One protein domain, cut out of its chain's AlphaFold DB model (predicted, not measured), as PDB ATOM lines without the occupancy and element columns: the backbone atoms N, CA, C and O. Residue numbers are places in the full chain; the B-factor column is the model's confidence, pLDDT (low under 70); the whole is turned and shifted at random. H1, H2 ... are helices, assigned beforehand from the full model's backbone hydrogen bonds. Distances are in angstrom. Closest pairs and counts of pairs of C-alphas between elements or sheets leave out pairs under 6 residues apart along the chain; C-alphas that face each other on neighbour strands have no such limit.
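This is residues 13 to 72 of the 77 residues of the protein "Site-specific DNA-methyltransferase (cytosine-N(4)-specific)" of Labrenzia aggregata (strain ATCC 25650 / DSM 13394 / JCM 20685 / NBRC 16684 / NCIMB 2208 / IAM 12614 / B1) (UniProt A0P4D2). This is a model with little regular structure: one helix, H2, lies beside a long looping link that runs out past it and folds back into it, with the short H1 near the far end of H2. Residues 13 to 23 and, at the other end, residues 49 to 54 stick out. The printed part has 60 residues, with two named helices, H1 then H2, holding 18 of them, and no named strand; the class is all helix. It is only just loose, close to extended, with a radius of gyration of the C-alphas of 15.4 A, and spans 48 by 24 by 18 A.

H2, residues 58 to 70, is 18.4 A long, from C-alpha 58 at (-15.454, 26.323, -14.491) to C-alpha 70 at (-5.196, 35.323, -26.870). H1 is residues 24 to 28.

H2 and H1 are close but not clearly touching; their closest C-alphas, of Leu 68 and Leu 25, are 7.3 A apart. In both helices every O i to N i+4 pair is within hydrogen-bond range.

The C-alphas farthest apart, of Gly 15 and Asp 52, are 48.5 A apart. The link from H1 to H2 is long, and the printed part has no cut. Residues 43 to 72 have pLDDT under 70.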
ATOM      1  N   LYS A  13     -22.278  33.529 -48.724       97.06
ATOM      2  CA  LYS A  13     -21.608  34.753 -49.165       97.06
ATOM      3  C   LYS A  13     -22.638  35.747 -49.680       97.06
ATOM      4  O   LYS A  13     -23.509  35.392 -50.467       97.06
ATOM      5  N   THR A  14     -22.493  36.996 -49.264       96.81
ATOM      6  CA  THR A  14     -23.258  38.138 -49.770       96.81
ATOM      7  C   THR A  14     -22.291  39.211 -50.276       96.81
ATOM      8  O   THR A  14     -21.071  39.030 -50.233       96.81
ATOM      9  N   GLY A  15     -22.816  40.342 -50.755       97.50
ATOM     10  CA  GLY A  15     -21.989  41.511 -51.077       97.50
ATOM     11  C   GLY A  15     -21.343  42.170 -49.852       97.50
ATOM     12  O   GLY A  15     -20.374  42.901 -50.011       97.50
ATOM     13  N   LEU A  16     -21.852  41.898 -48.644       95.81
ATOM     14  CA  LEU A  16     -21.383  42.510 -47.397       95.81
ATOM     15  C   LEU A  16     -20.463  41.599 -46.577       95.81
ATOM     16  O   LEU A  16     -19.826  42.069 -45.643       95.81
ATOM     17  N   GLY A  17     -20.387  40.300 -46.885       93.19
ATOM     18  CA  GLY A  17     -19.563  39.399 -46.090       93.19
ATOM     19  C   GLY A  17     -19.731  37.919 -46.397       93.19
ATOM     20  O   GLY A  17     -20.341  37.511 -47.392       93.19
ATOM     21  N   LYS A  18     -19.137  37.107 -45.525       95.25
ATOM     22  CA  LYS A  18     -19.098  35.647 -45.608       95.25
ATOM     23  C   LYS A  18     -19.404  35.051 -44.238       95.25
ATOM     24  O   LYS A  18     -18.972  35.595 -43.228       95.25
ATOM     25  N   ILE A  19     -20.098  33.920 -44.228       94.31
ATOM     26  CA  ILE A  19     -20.301  33.079 -43.047       94.31
ATOM     27  C   ILE A  19     -19.585  31.759 -43.302       94.31
ATOM     28  O   ILE A  19     -19.741  31.167 -44.372       94.31
ATOM     29  N   PHE A  20     -18.821  31.294 -42.322       92.81
ATOM     30  CA  PHE A  20     -18.129  30.011 -42.361       92.81
ATOM     31  C   PHE A  20     -18.768  29.062 -41.350       92.81
ATOM     32  O   PHE A  20     -19.081  29.464 -40.234       92.81
ATOM     33  N   HIS A  21     -18.965  27.806 -41.749       93.38
ATOM     34  CA  HIS A  21     -19.308  26.724 -40.832       93.38
ATOM     35  C   HIS A  21     -18.036  25.905 -40.601       93.38
ATOM     36  O   HIS A  21     -17.727  24.996 -41.372       93.38
ATOM     37  N   ALA A  22     -17.251  26.330 -39.617       88.25
ATOM     38  CA  ALA A  22     -15.923  25.811 -39.308       88.25
ATOM     39  C   ALA A  22     -15.579  26.104 -37.841       88.25
ATOM     40  O   ALA A  22     -16.283  26.879 -37.186       88.25
ATOM     41  N   ASP A  23     -14.489  25.515 -37.350       88.12
ATOM     42  CA  ASP A  23     -13.866  25.949 -36.102       88.12
ATOM     43  C   ASP A  23     -13.356  27.391 -36.263       88.12
ATOM     44  O   ASP A  23     -12.683  27.721 -37.243       88.12
ATOM     45  N   SER A  24     -13.701  28.271 -35.322       86.12
ATOM     46  CA  SER A  24     -13.288  29.673 -35.368       86.12
ATOM     47  C   SER A  24     -11.770  29.845 -35.330       86.12
ATOM     48  O   SER A  24     -11.273  30.754 -35.987       86.12
ATOM     49  N   LEU A  25     -11.028  28.987 -34.620       85.19
ATOM     50  CA  LEU A  25      -9.563  29.060 -34.558       85.19
ATOM     51  C   LEU A  25      -8.949  28.798 -35.936       85.19
ATOM     52  O   LEU A  25      -8.134  29.589 -36.401       85.19
ATOM     53  N   GLU A  26      -9.438  27.783 -36.652       87.19
ATOM     54  CA  GLU A  26      -8.996  27.493 -38.023       87.19
ATOM     55  C   GLU A  26      -9.321  28.623 -39.011       87.19
ATOM     56  O   GLU A  26      -8.626  28.795 -40.017       87.19
ATOM     57  N   VAL A  27     -10.411  29.363 -38.771       88.00
ATOM     58  CA  VAL A  27     -10.768  30.536 -39.579       88.00
ATOM     59  C   VAL A  27      -9.786  31.671 -39.316       88.00
ATOM     60  O   VAL A  27      -9.273  32.254 -40.270       88.00
ATOM     61  N   MET A  28      -9.510  31.957 -38.044       86.38
ATOM     62  CA  MET A  28      -8.657  33.065 -37.612       86.38
ATOM     63  C   MET A  28      -7.194  32.869 -38.004       86.38
ATOM     64  O   MET A  28      -6.586  33.814 -38.489       86.38
ATOM     65  N   GLU A  29      -6.663  31.646 -37.915       87.56
ATOM     66  CA  GLU A  29      -5.300  31.303 -38.368       87.56
ATOM     67  C   GLU A  29      -5.042  31.606 -39.855       87.56
ATOM     68  O   GLU A  29      -3.899  31.593 -40.310       87.56
ATOM     69  N   ARG A  30      -6.098  31.829 -40.642       86.62
ATOM     70  CA  ARG A  30      -6.011  32.125 -42.079       86.62
ATOM     71  C   ARG A  30      -6.409  33.547 -42.438       86.62
ATOM     72  O   ARG A  30      -6.482  33.858 -43.629       86.62
ATOM     73  N   MET A  31      -6.743  34.364 -41.448       87.94
ATOM     74  CA  MET A  31      -6.982  35.787 -41.648       87.94
ATOM     75  C   MET A  31      -5.643  36.518 -41.676       87.94
ATOM     76  O   MET A  31      -4.674  36.067 -41.074       87.94
ATOM     77  N   ASP A  32      -5.591  37.629 -42.405       87.44
ATOM     78  CA  ASP A  32      -4.397  38.463 -42.416       87.44
ATOM     79  C   ASP A  32      -4.237  39.152 -41.051       87.44
ATOM     80  O   ASP A  32      -5.219  39.552 -40.413       87.44
ATOM     81  N   ASP A  33      -2.994  39.334 -40.615       87.62
ATOM     82  CA  ASP A  33      -2.701  40.074 -39.390       87.62
ATOM     83  C   ASP A  33      -3.272  41.500 -39.470       87.62
ATOM     84  O   ASP A  33      -3.275  42.142 -40.524       87.62
ATOM     85  N   ALA A  34      -3.771  42.006 -38.337       89.38
ATOM     86  CA  ALA A  34      -4.365  43.343 -38.215       89.38
ATOM     87  C   ALA A  34      -5.517  43.646 -39.207       89.38
ATOM     88  O   ALA A  34      -5.828  44.811 -39.468       89.38
ATOM     89  N   SER A  35      -6.201  42.624 -39.738       89.75
ATOM     90  CA  SER A  35      -7.288  42.801 -40.713       89.75
ATOM     91  C   SER A  35      -8.681  43.007 -40.099       89.75
ATOM     92  O   SER A  35      -9.669  43.080 -40.833       89.75
ATOM     93  N   VAL A  36      -8.804  43.017 -38.768       88.88
ATOM     94  CA  VAL A  36     -10.091  43.043 -38.052       88.88
ATOM     95  C   VAL A  36     -10.194  44.296 -37.192       88.88
ATOM     96  O   VAL A  36      -9.393  44.504 -36.288       88.88
ATOM     97  N   ASN A  37     -11.219  45.113 -37.442       90.56
ATOM     98  CA  ASN A  37     -11.472  46.330 -36.662       90.56
ATOM     99  C   ASN A  37     -12.387  46.110 -35.447       90.56
ATOM    100  O   ASN A  37     -12.337  46.892 -34.503       90.56
ATOM    101  N   LEU A  38     -13.255  45.093 -35.482       86.50
ATOM    102  CA  LEU A  38     -14.201  44.789 -34.409       86.50
ATOM    103  C   LEU A  38     -14.499  43.292 -34.366       86.50
ATOM    104  O   LEU A  38     -14.835  42.690 -35.386       86.50
ATOM    105  N   ILE A  39     -14.459  42.729 -33.163       84.62
ATOM    106  CA  ILE A  39     -14.923  41.374 -32.876       84.62
ATOM    107  C   ILE A  39     -16.161  41.496 -31.997       84.62
ATOM    108  O   ILE A  39     -16.120  42.100 -30.928       84.62
ATOM    109  N   MET A  40     -17.266  40.915 -32.451       84.62
ATOM    110  CA  MET A  40     -18.493  40.819 -31.673       84.62
ATOM    111  C   MET A  40     -18.789  39.346 -31.428       84.62
ATOM    112  O   MET A  40     -19.052  38.595 -32.363       84.62
ATOM    113  N   THR A  41     -18.732  38.940 -30.165       83.38
ATOM    114  CA  THR A  41     -19.010  37.570 -29.742       83.38
ATOM    115  C   THR A  41     -19.824  37.582 -28.455       83.38
ATOM    116  O   THR A  41     -19.626  38.431 -27.588       83.38
ATOM    117  N   SER A  42     -20.760  36.646 -28.342       78.31
ATOM    118  CA  SER A  42     -21.491  36.352 -27.111       78.31
ATOM    119  C   SER A  42     -21.169  34.906 -26.731       78.31
ATOM    120  O   SER A  42     -21.947  34.006 -27.075       78.31
ATOM    121  N   PRO A  43     -19.997  34.644 -26.125       68.50
ATOM    122  CA  PRO A  43     -19.621  33.286 -25.773       68.50
ATOM    123  C   PRO A  43     -20.676  32.679 -24.831       68.50
ATOM    124  O   PRO A  43     -21.282  33.405 -24.035       68.50
ATOM    125  N   PRO A  44     -20.947  31.368 -24.944       64.81
ATOM    126  CA  PRO A  44     -21.937  30.697 -24.115       64.81
ATOM    127  C   PRO A  44     -21.540  30.833 -22.646       64.81
ATOM    128  O   PRO A  44     -20.489  30.359 -22.249       64.81
ATOM    129  N   PHE A  45     -22.372  31.480 -21.833       58.84
ATOM    130  CA  PHE A  45     -22.059  31.698 -20.422       58.84
ATOM    131  C   PHE A  45     -22.007  30.358 -19.676       58.84
ATOM    132  O   PHE A  45     -22.943  29.557 -19.789       58.84
ATOM    133  N   ALA A  46     -20.943  30.119 -18.904       56.41
ATOM    134  CA  ALA A  46     -20.852  28.934 -18.060       56.41
ATOM    135  C   ALA A  46     -22.082  28.859 -17.141       56.41
ATOM    136  O   ALA A  46     -22.438  29.822 -16.457       56.41
ATOM    137  N   LEU A  47     -22.769  27.713 -17.148       52.69
ATOM    138  CA  LEU A  47     -23.916  27.480 -16.277       52.69
ATOM    139  C   LEU A  47     -23.435  27.503 -14.820       52.69
ATOM    140  O   LEU A  47     -22.881  26.526 -14.326       52.69
ATOM    141  N   THR A  48     -23.709  28.594 -14.105       53.06
ATOM    142  CA  THR A  48     -23.366  28.777 -12.681       53.06
ATOM    143  C   THR A  48     -24.116  27.826 -11.737       53.06
ATOM    144  O   THR A  48     -23.861  27.805 -10.533       53.06
ATOM    145  N   ARG A  49     -25.046  27.007 -12.253       53.53
ATOM    146  CA  ARG A  49     -25.814  26.030 -11.476       53.53
ATOM    147  C   ARG A  49     -25.298  24.610 -11.727       53.53
ATOM    148  O   ARG A  49     -25.471  24.066 -12.816       53.53
ATOM    149  N   LYS A  50     -24.702  24.011 -10.689       50.97
ATOM    150  CA  LYS A  50     -24.263  22.603 -10.659       50.97
ATOM    151  C   LYS A  50     -25.424  21.659 -10.999       50.97
ATOM    152  O   LYS A  50     -26.491  21.776 -10.398       50.97
ATOM    153  N   LYS A  51     -25.216  20.725 -11.935       52.62
ATOM    154  CA  LYS A  51     -26.093  19.555 -12.125       52.62
ATOM    155  C   LYS A  51     -25.612  18.399 -11.233       52.62
ATOM    156  O   LYS A  51     -24.412  18.242 -11.034       52.62
ATOM    157  N   ASP A  52     -26.536  17.566 -10.751       49.94
ATOM    158  CA  ASP A  52     -26.284  16.476  -9.782       49.94
ATOM    159  C   ASP A  52     -25.381  15.328 -10.289       49.94
ATOM    160  O   ASP A  52     -25.054  14.425  -9.526       49.94
ATOM    161  N   TYR A  53     -24.947  15.347 -11.557       51.88
ATOM    162  CA  TYR A  53     -24.169  14.267 -12.188       51.88
ATOM    163  C   TYR A  53     -22.741  14.663 -12.612       51.88
ATOM    164  O   TYR A  53     -22.156  14.028 -13.485       51.88
ATOM    165  N   GLY A  54     -22.173  15.693 -11.974       51.22
ATOM    166  CA  GLY A  54     -20.814  16.179 -12.234       51.22
ATOM    167  C   GLY A  54     -20.775  17.210 -13.363       51.22
ATOM    168  O   GLY A  54     -21.154  16.930 -14.496       51.22
ATOM    169  N   ASN A  55     -20.336  18.427 -13.043       53.69
ATOM    170  CA  ASN A  55     -20.091  19.476 -14.033       53.69
ATOM    171  C   ASN A  55     -18.675  19.319 -14.609       53.69
ATOM    172  O   ASN A  55     -17.750  18.973 -13.873       53.69
ATOM    173  N   GLU A  56     -18.491  19.664 -15.885       56.00
ATOM    174  CA  GLU A  56     -17.176  20.119 -16.346       56.00
ATOM    175  C   GLU A  56     -16.800  21.404 -15.590       56.00
ATOM    176  O   GLU A  56     -17.651  22.262 -15.338       56.00
ATOM    177  N   GLN A  57     -15.544  21.470 -15.144       57.56
ATOM    178  CA  GLN A  57     -15.028  22.497 -14.236       57.56
ATOM    179  C   GLN A  57     -15.078  23.884 -14.894       57.56
ATOM    180  O   GLN A  57     -14.759  24.035 -16.069       57.56
ATOM    181  N   GLU A  58     -15.435  24.900 -14.109       59.28
ATOM    182  CA  GLU A  58     -15.454  26.323 -14.491       59.28
ATOM    183  C   GLU A  58     -14.131  26.786 -15.134       59.28
ATOM    184  O   GLU A  58     -14.132  27.599 -16.060       59.28
ATOM    185  N   ASP A  59     -13.020  26.175 -14.726       62.62
ATOM    186  CA  ASP A  59     -11.680  26.418 -15.262       62.62
ATOM    187  C   ASP A  59     -11.569  26.101 -16.763       62.62
ATOM    188  O   ASP A  59     -10.949  26.861 -17.505       62.62
ATOM    189  N   ALA A  60     -12.242  25.052 -17.253       62.78
ATOM    190  CA  ALA A  60     -12.221  24.689 -18.674       62.78
ATOM    191  C   ALA A  60     -12.909  25.751 -19.555       62.78
ATOM    192  O   ALA A  60     -12.536  25.956 -20.711       62.78
ATOM    193  N   TYR A  61     -13.893  26.469 -19.005       65.75
ATOM    194  CA  TYR A  61     -14.539  27.585 -19.693       65.75
ATOM    195  C   TYR A  61     -13.627  28.815 -19.765       65.75
ATOM    196  O   TYR A  61     -13.538  29.460 -20.815       65.75
ATOM    197  N   LEU A  62     -12.931  29.125 -18.666       67.50
ATOM    198  CA  LEU A  62     -11.948  30.207 -18.639       67.50
ATOM    199  C   LEU A  62     -10.820  29.934 -19.636       67.50
ATOM    200  O   LEU A  62     -10.527  30.809 -20.448       67.50
ATOM    201  N   GLU A  63     -10.274  28.717 -19.656       68.62
ATOM    202  CA  GLU A  63      -9.248  28.309 -20.621       68.62
ATOM    203  C   GLU A  63      -9.742  28.418 -22.070       68.62
ATOM    204  O   GLU A  63      -9.071  29.027 -22.905       68.62
ATOM    205  N   TRP A  64     -10.941  27.915 -22.377       67.25
ATOM    206  CA  TRP A  64     -11.509  28.010 -23.724       67.25
ATOM    207  C   TRP A  64     -11.712  29.465 -24.182       67.25
ATOM    208  O   TRP A  64     -11.333  29.834 -25.298       67.25
ATOM    209  N   SER A  65     -12.274  30.315 -23.317       62.94
ATOM    210  CA  SER A  65     -12.502  31.731 -23.635       62.94
ATOM    211  C   SER A  65     -11.197  32.525 -23.771       62.94
ATOM    212  O   SER A  65     -11.090  33.385 -24.651       62.94
ATOM    213  N   ALA A  66     -10.187  32.192 -22.960       63.12
ATOM    214  CA  ALA A  66      -8.864  32.797 -23.013       63.12
ATOM    215  C   ALA A  66      -8.125  32.429 -24.302       63.12
ATOM    216  O   ALA A  66      -7.462  33.290 -24.869       63.12
ATOM    217  N   ILE A  67      -8.275  31.201 -24.813       65.62
ATOM    218  CA  ILE A  67      -7.690  30.800 -26.104       65.62
ATOM    219  C   ILE A  67      -8.228  31.688 -27.230       65.62
ATOM    220  O   ILE A  67      -7.442  32.238 -28.000       65.62
ATOM    221  N   LEU A  68      -9.549  31.893 -27.284       62.44
ATOM    222  CA  LEU A  68     -10.140  32.797 -28.269       62.44
ATOM    223  C   LEU A  68      -9.613  34.223 -28.098       62.44
ATOM    224  O   LEU A  68      -9.249  34.831 -29.091       62.44
ATOM    225  N   GLN A  69      -9.516  34.746 -26.872       59.84
ATOM    226  CA  GLN A  69      -8.989  36.095 -26.620       59.84
ATOM    227  C   GLN A  69      -7.493  36.250 -26.956       59.84
ATOM    228  O   GLN A  69      -7.114  37.260 -27.541       59.84
ATOM    229  N   CYS A  70      -6.642  35.272 -26.628       54.78
ATOM    230  CA  CYS A  70      -5.196  35.323 -26.870       54.78
ATOM    231  C   CYS A  70      -4.836  35.258 -28.358       54.78
ATOM    232  O   CYS A  70      -3.885  35.923 -28.777       54.78
ATOM    233  N   SER A  71      -5.606  34.525 -29.169       54.88
ATOM    234  CA  SER A  71      -5.466  34.545 -30.632       54.88
ATOM    235  C   SER A  71      -5.730  35.929 -31.246       54.88
ATOM    236  O   SER A  71      -5.388  36.152 -32.403       54.88
ATOM    237  N   PHE A  72      -6.276  36.875 -30.476       53.69
ATOM    238  CA  PHE A  72      -6.469  38.270 -30.863       53.69
ATOM    239  C   PHE A  72      -5.599  39.211 -30.023       53.69
ATOM    240  O   PHE A  72      -6.099  40.120 -29.360       53.69
TER     241      PHE A  72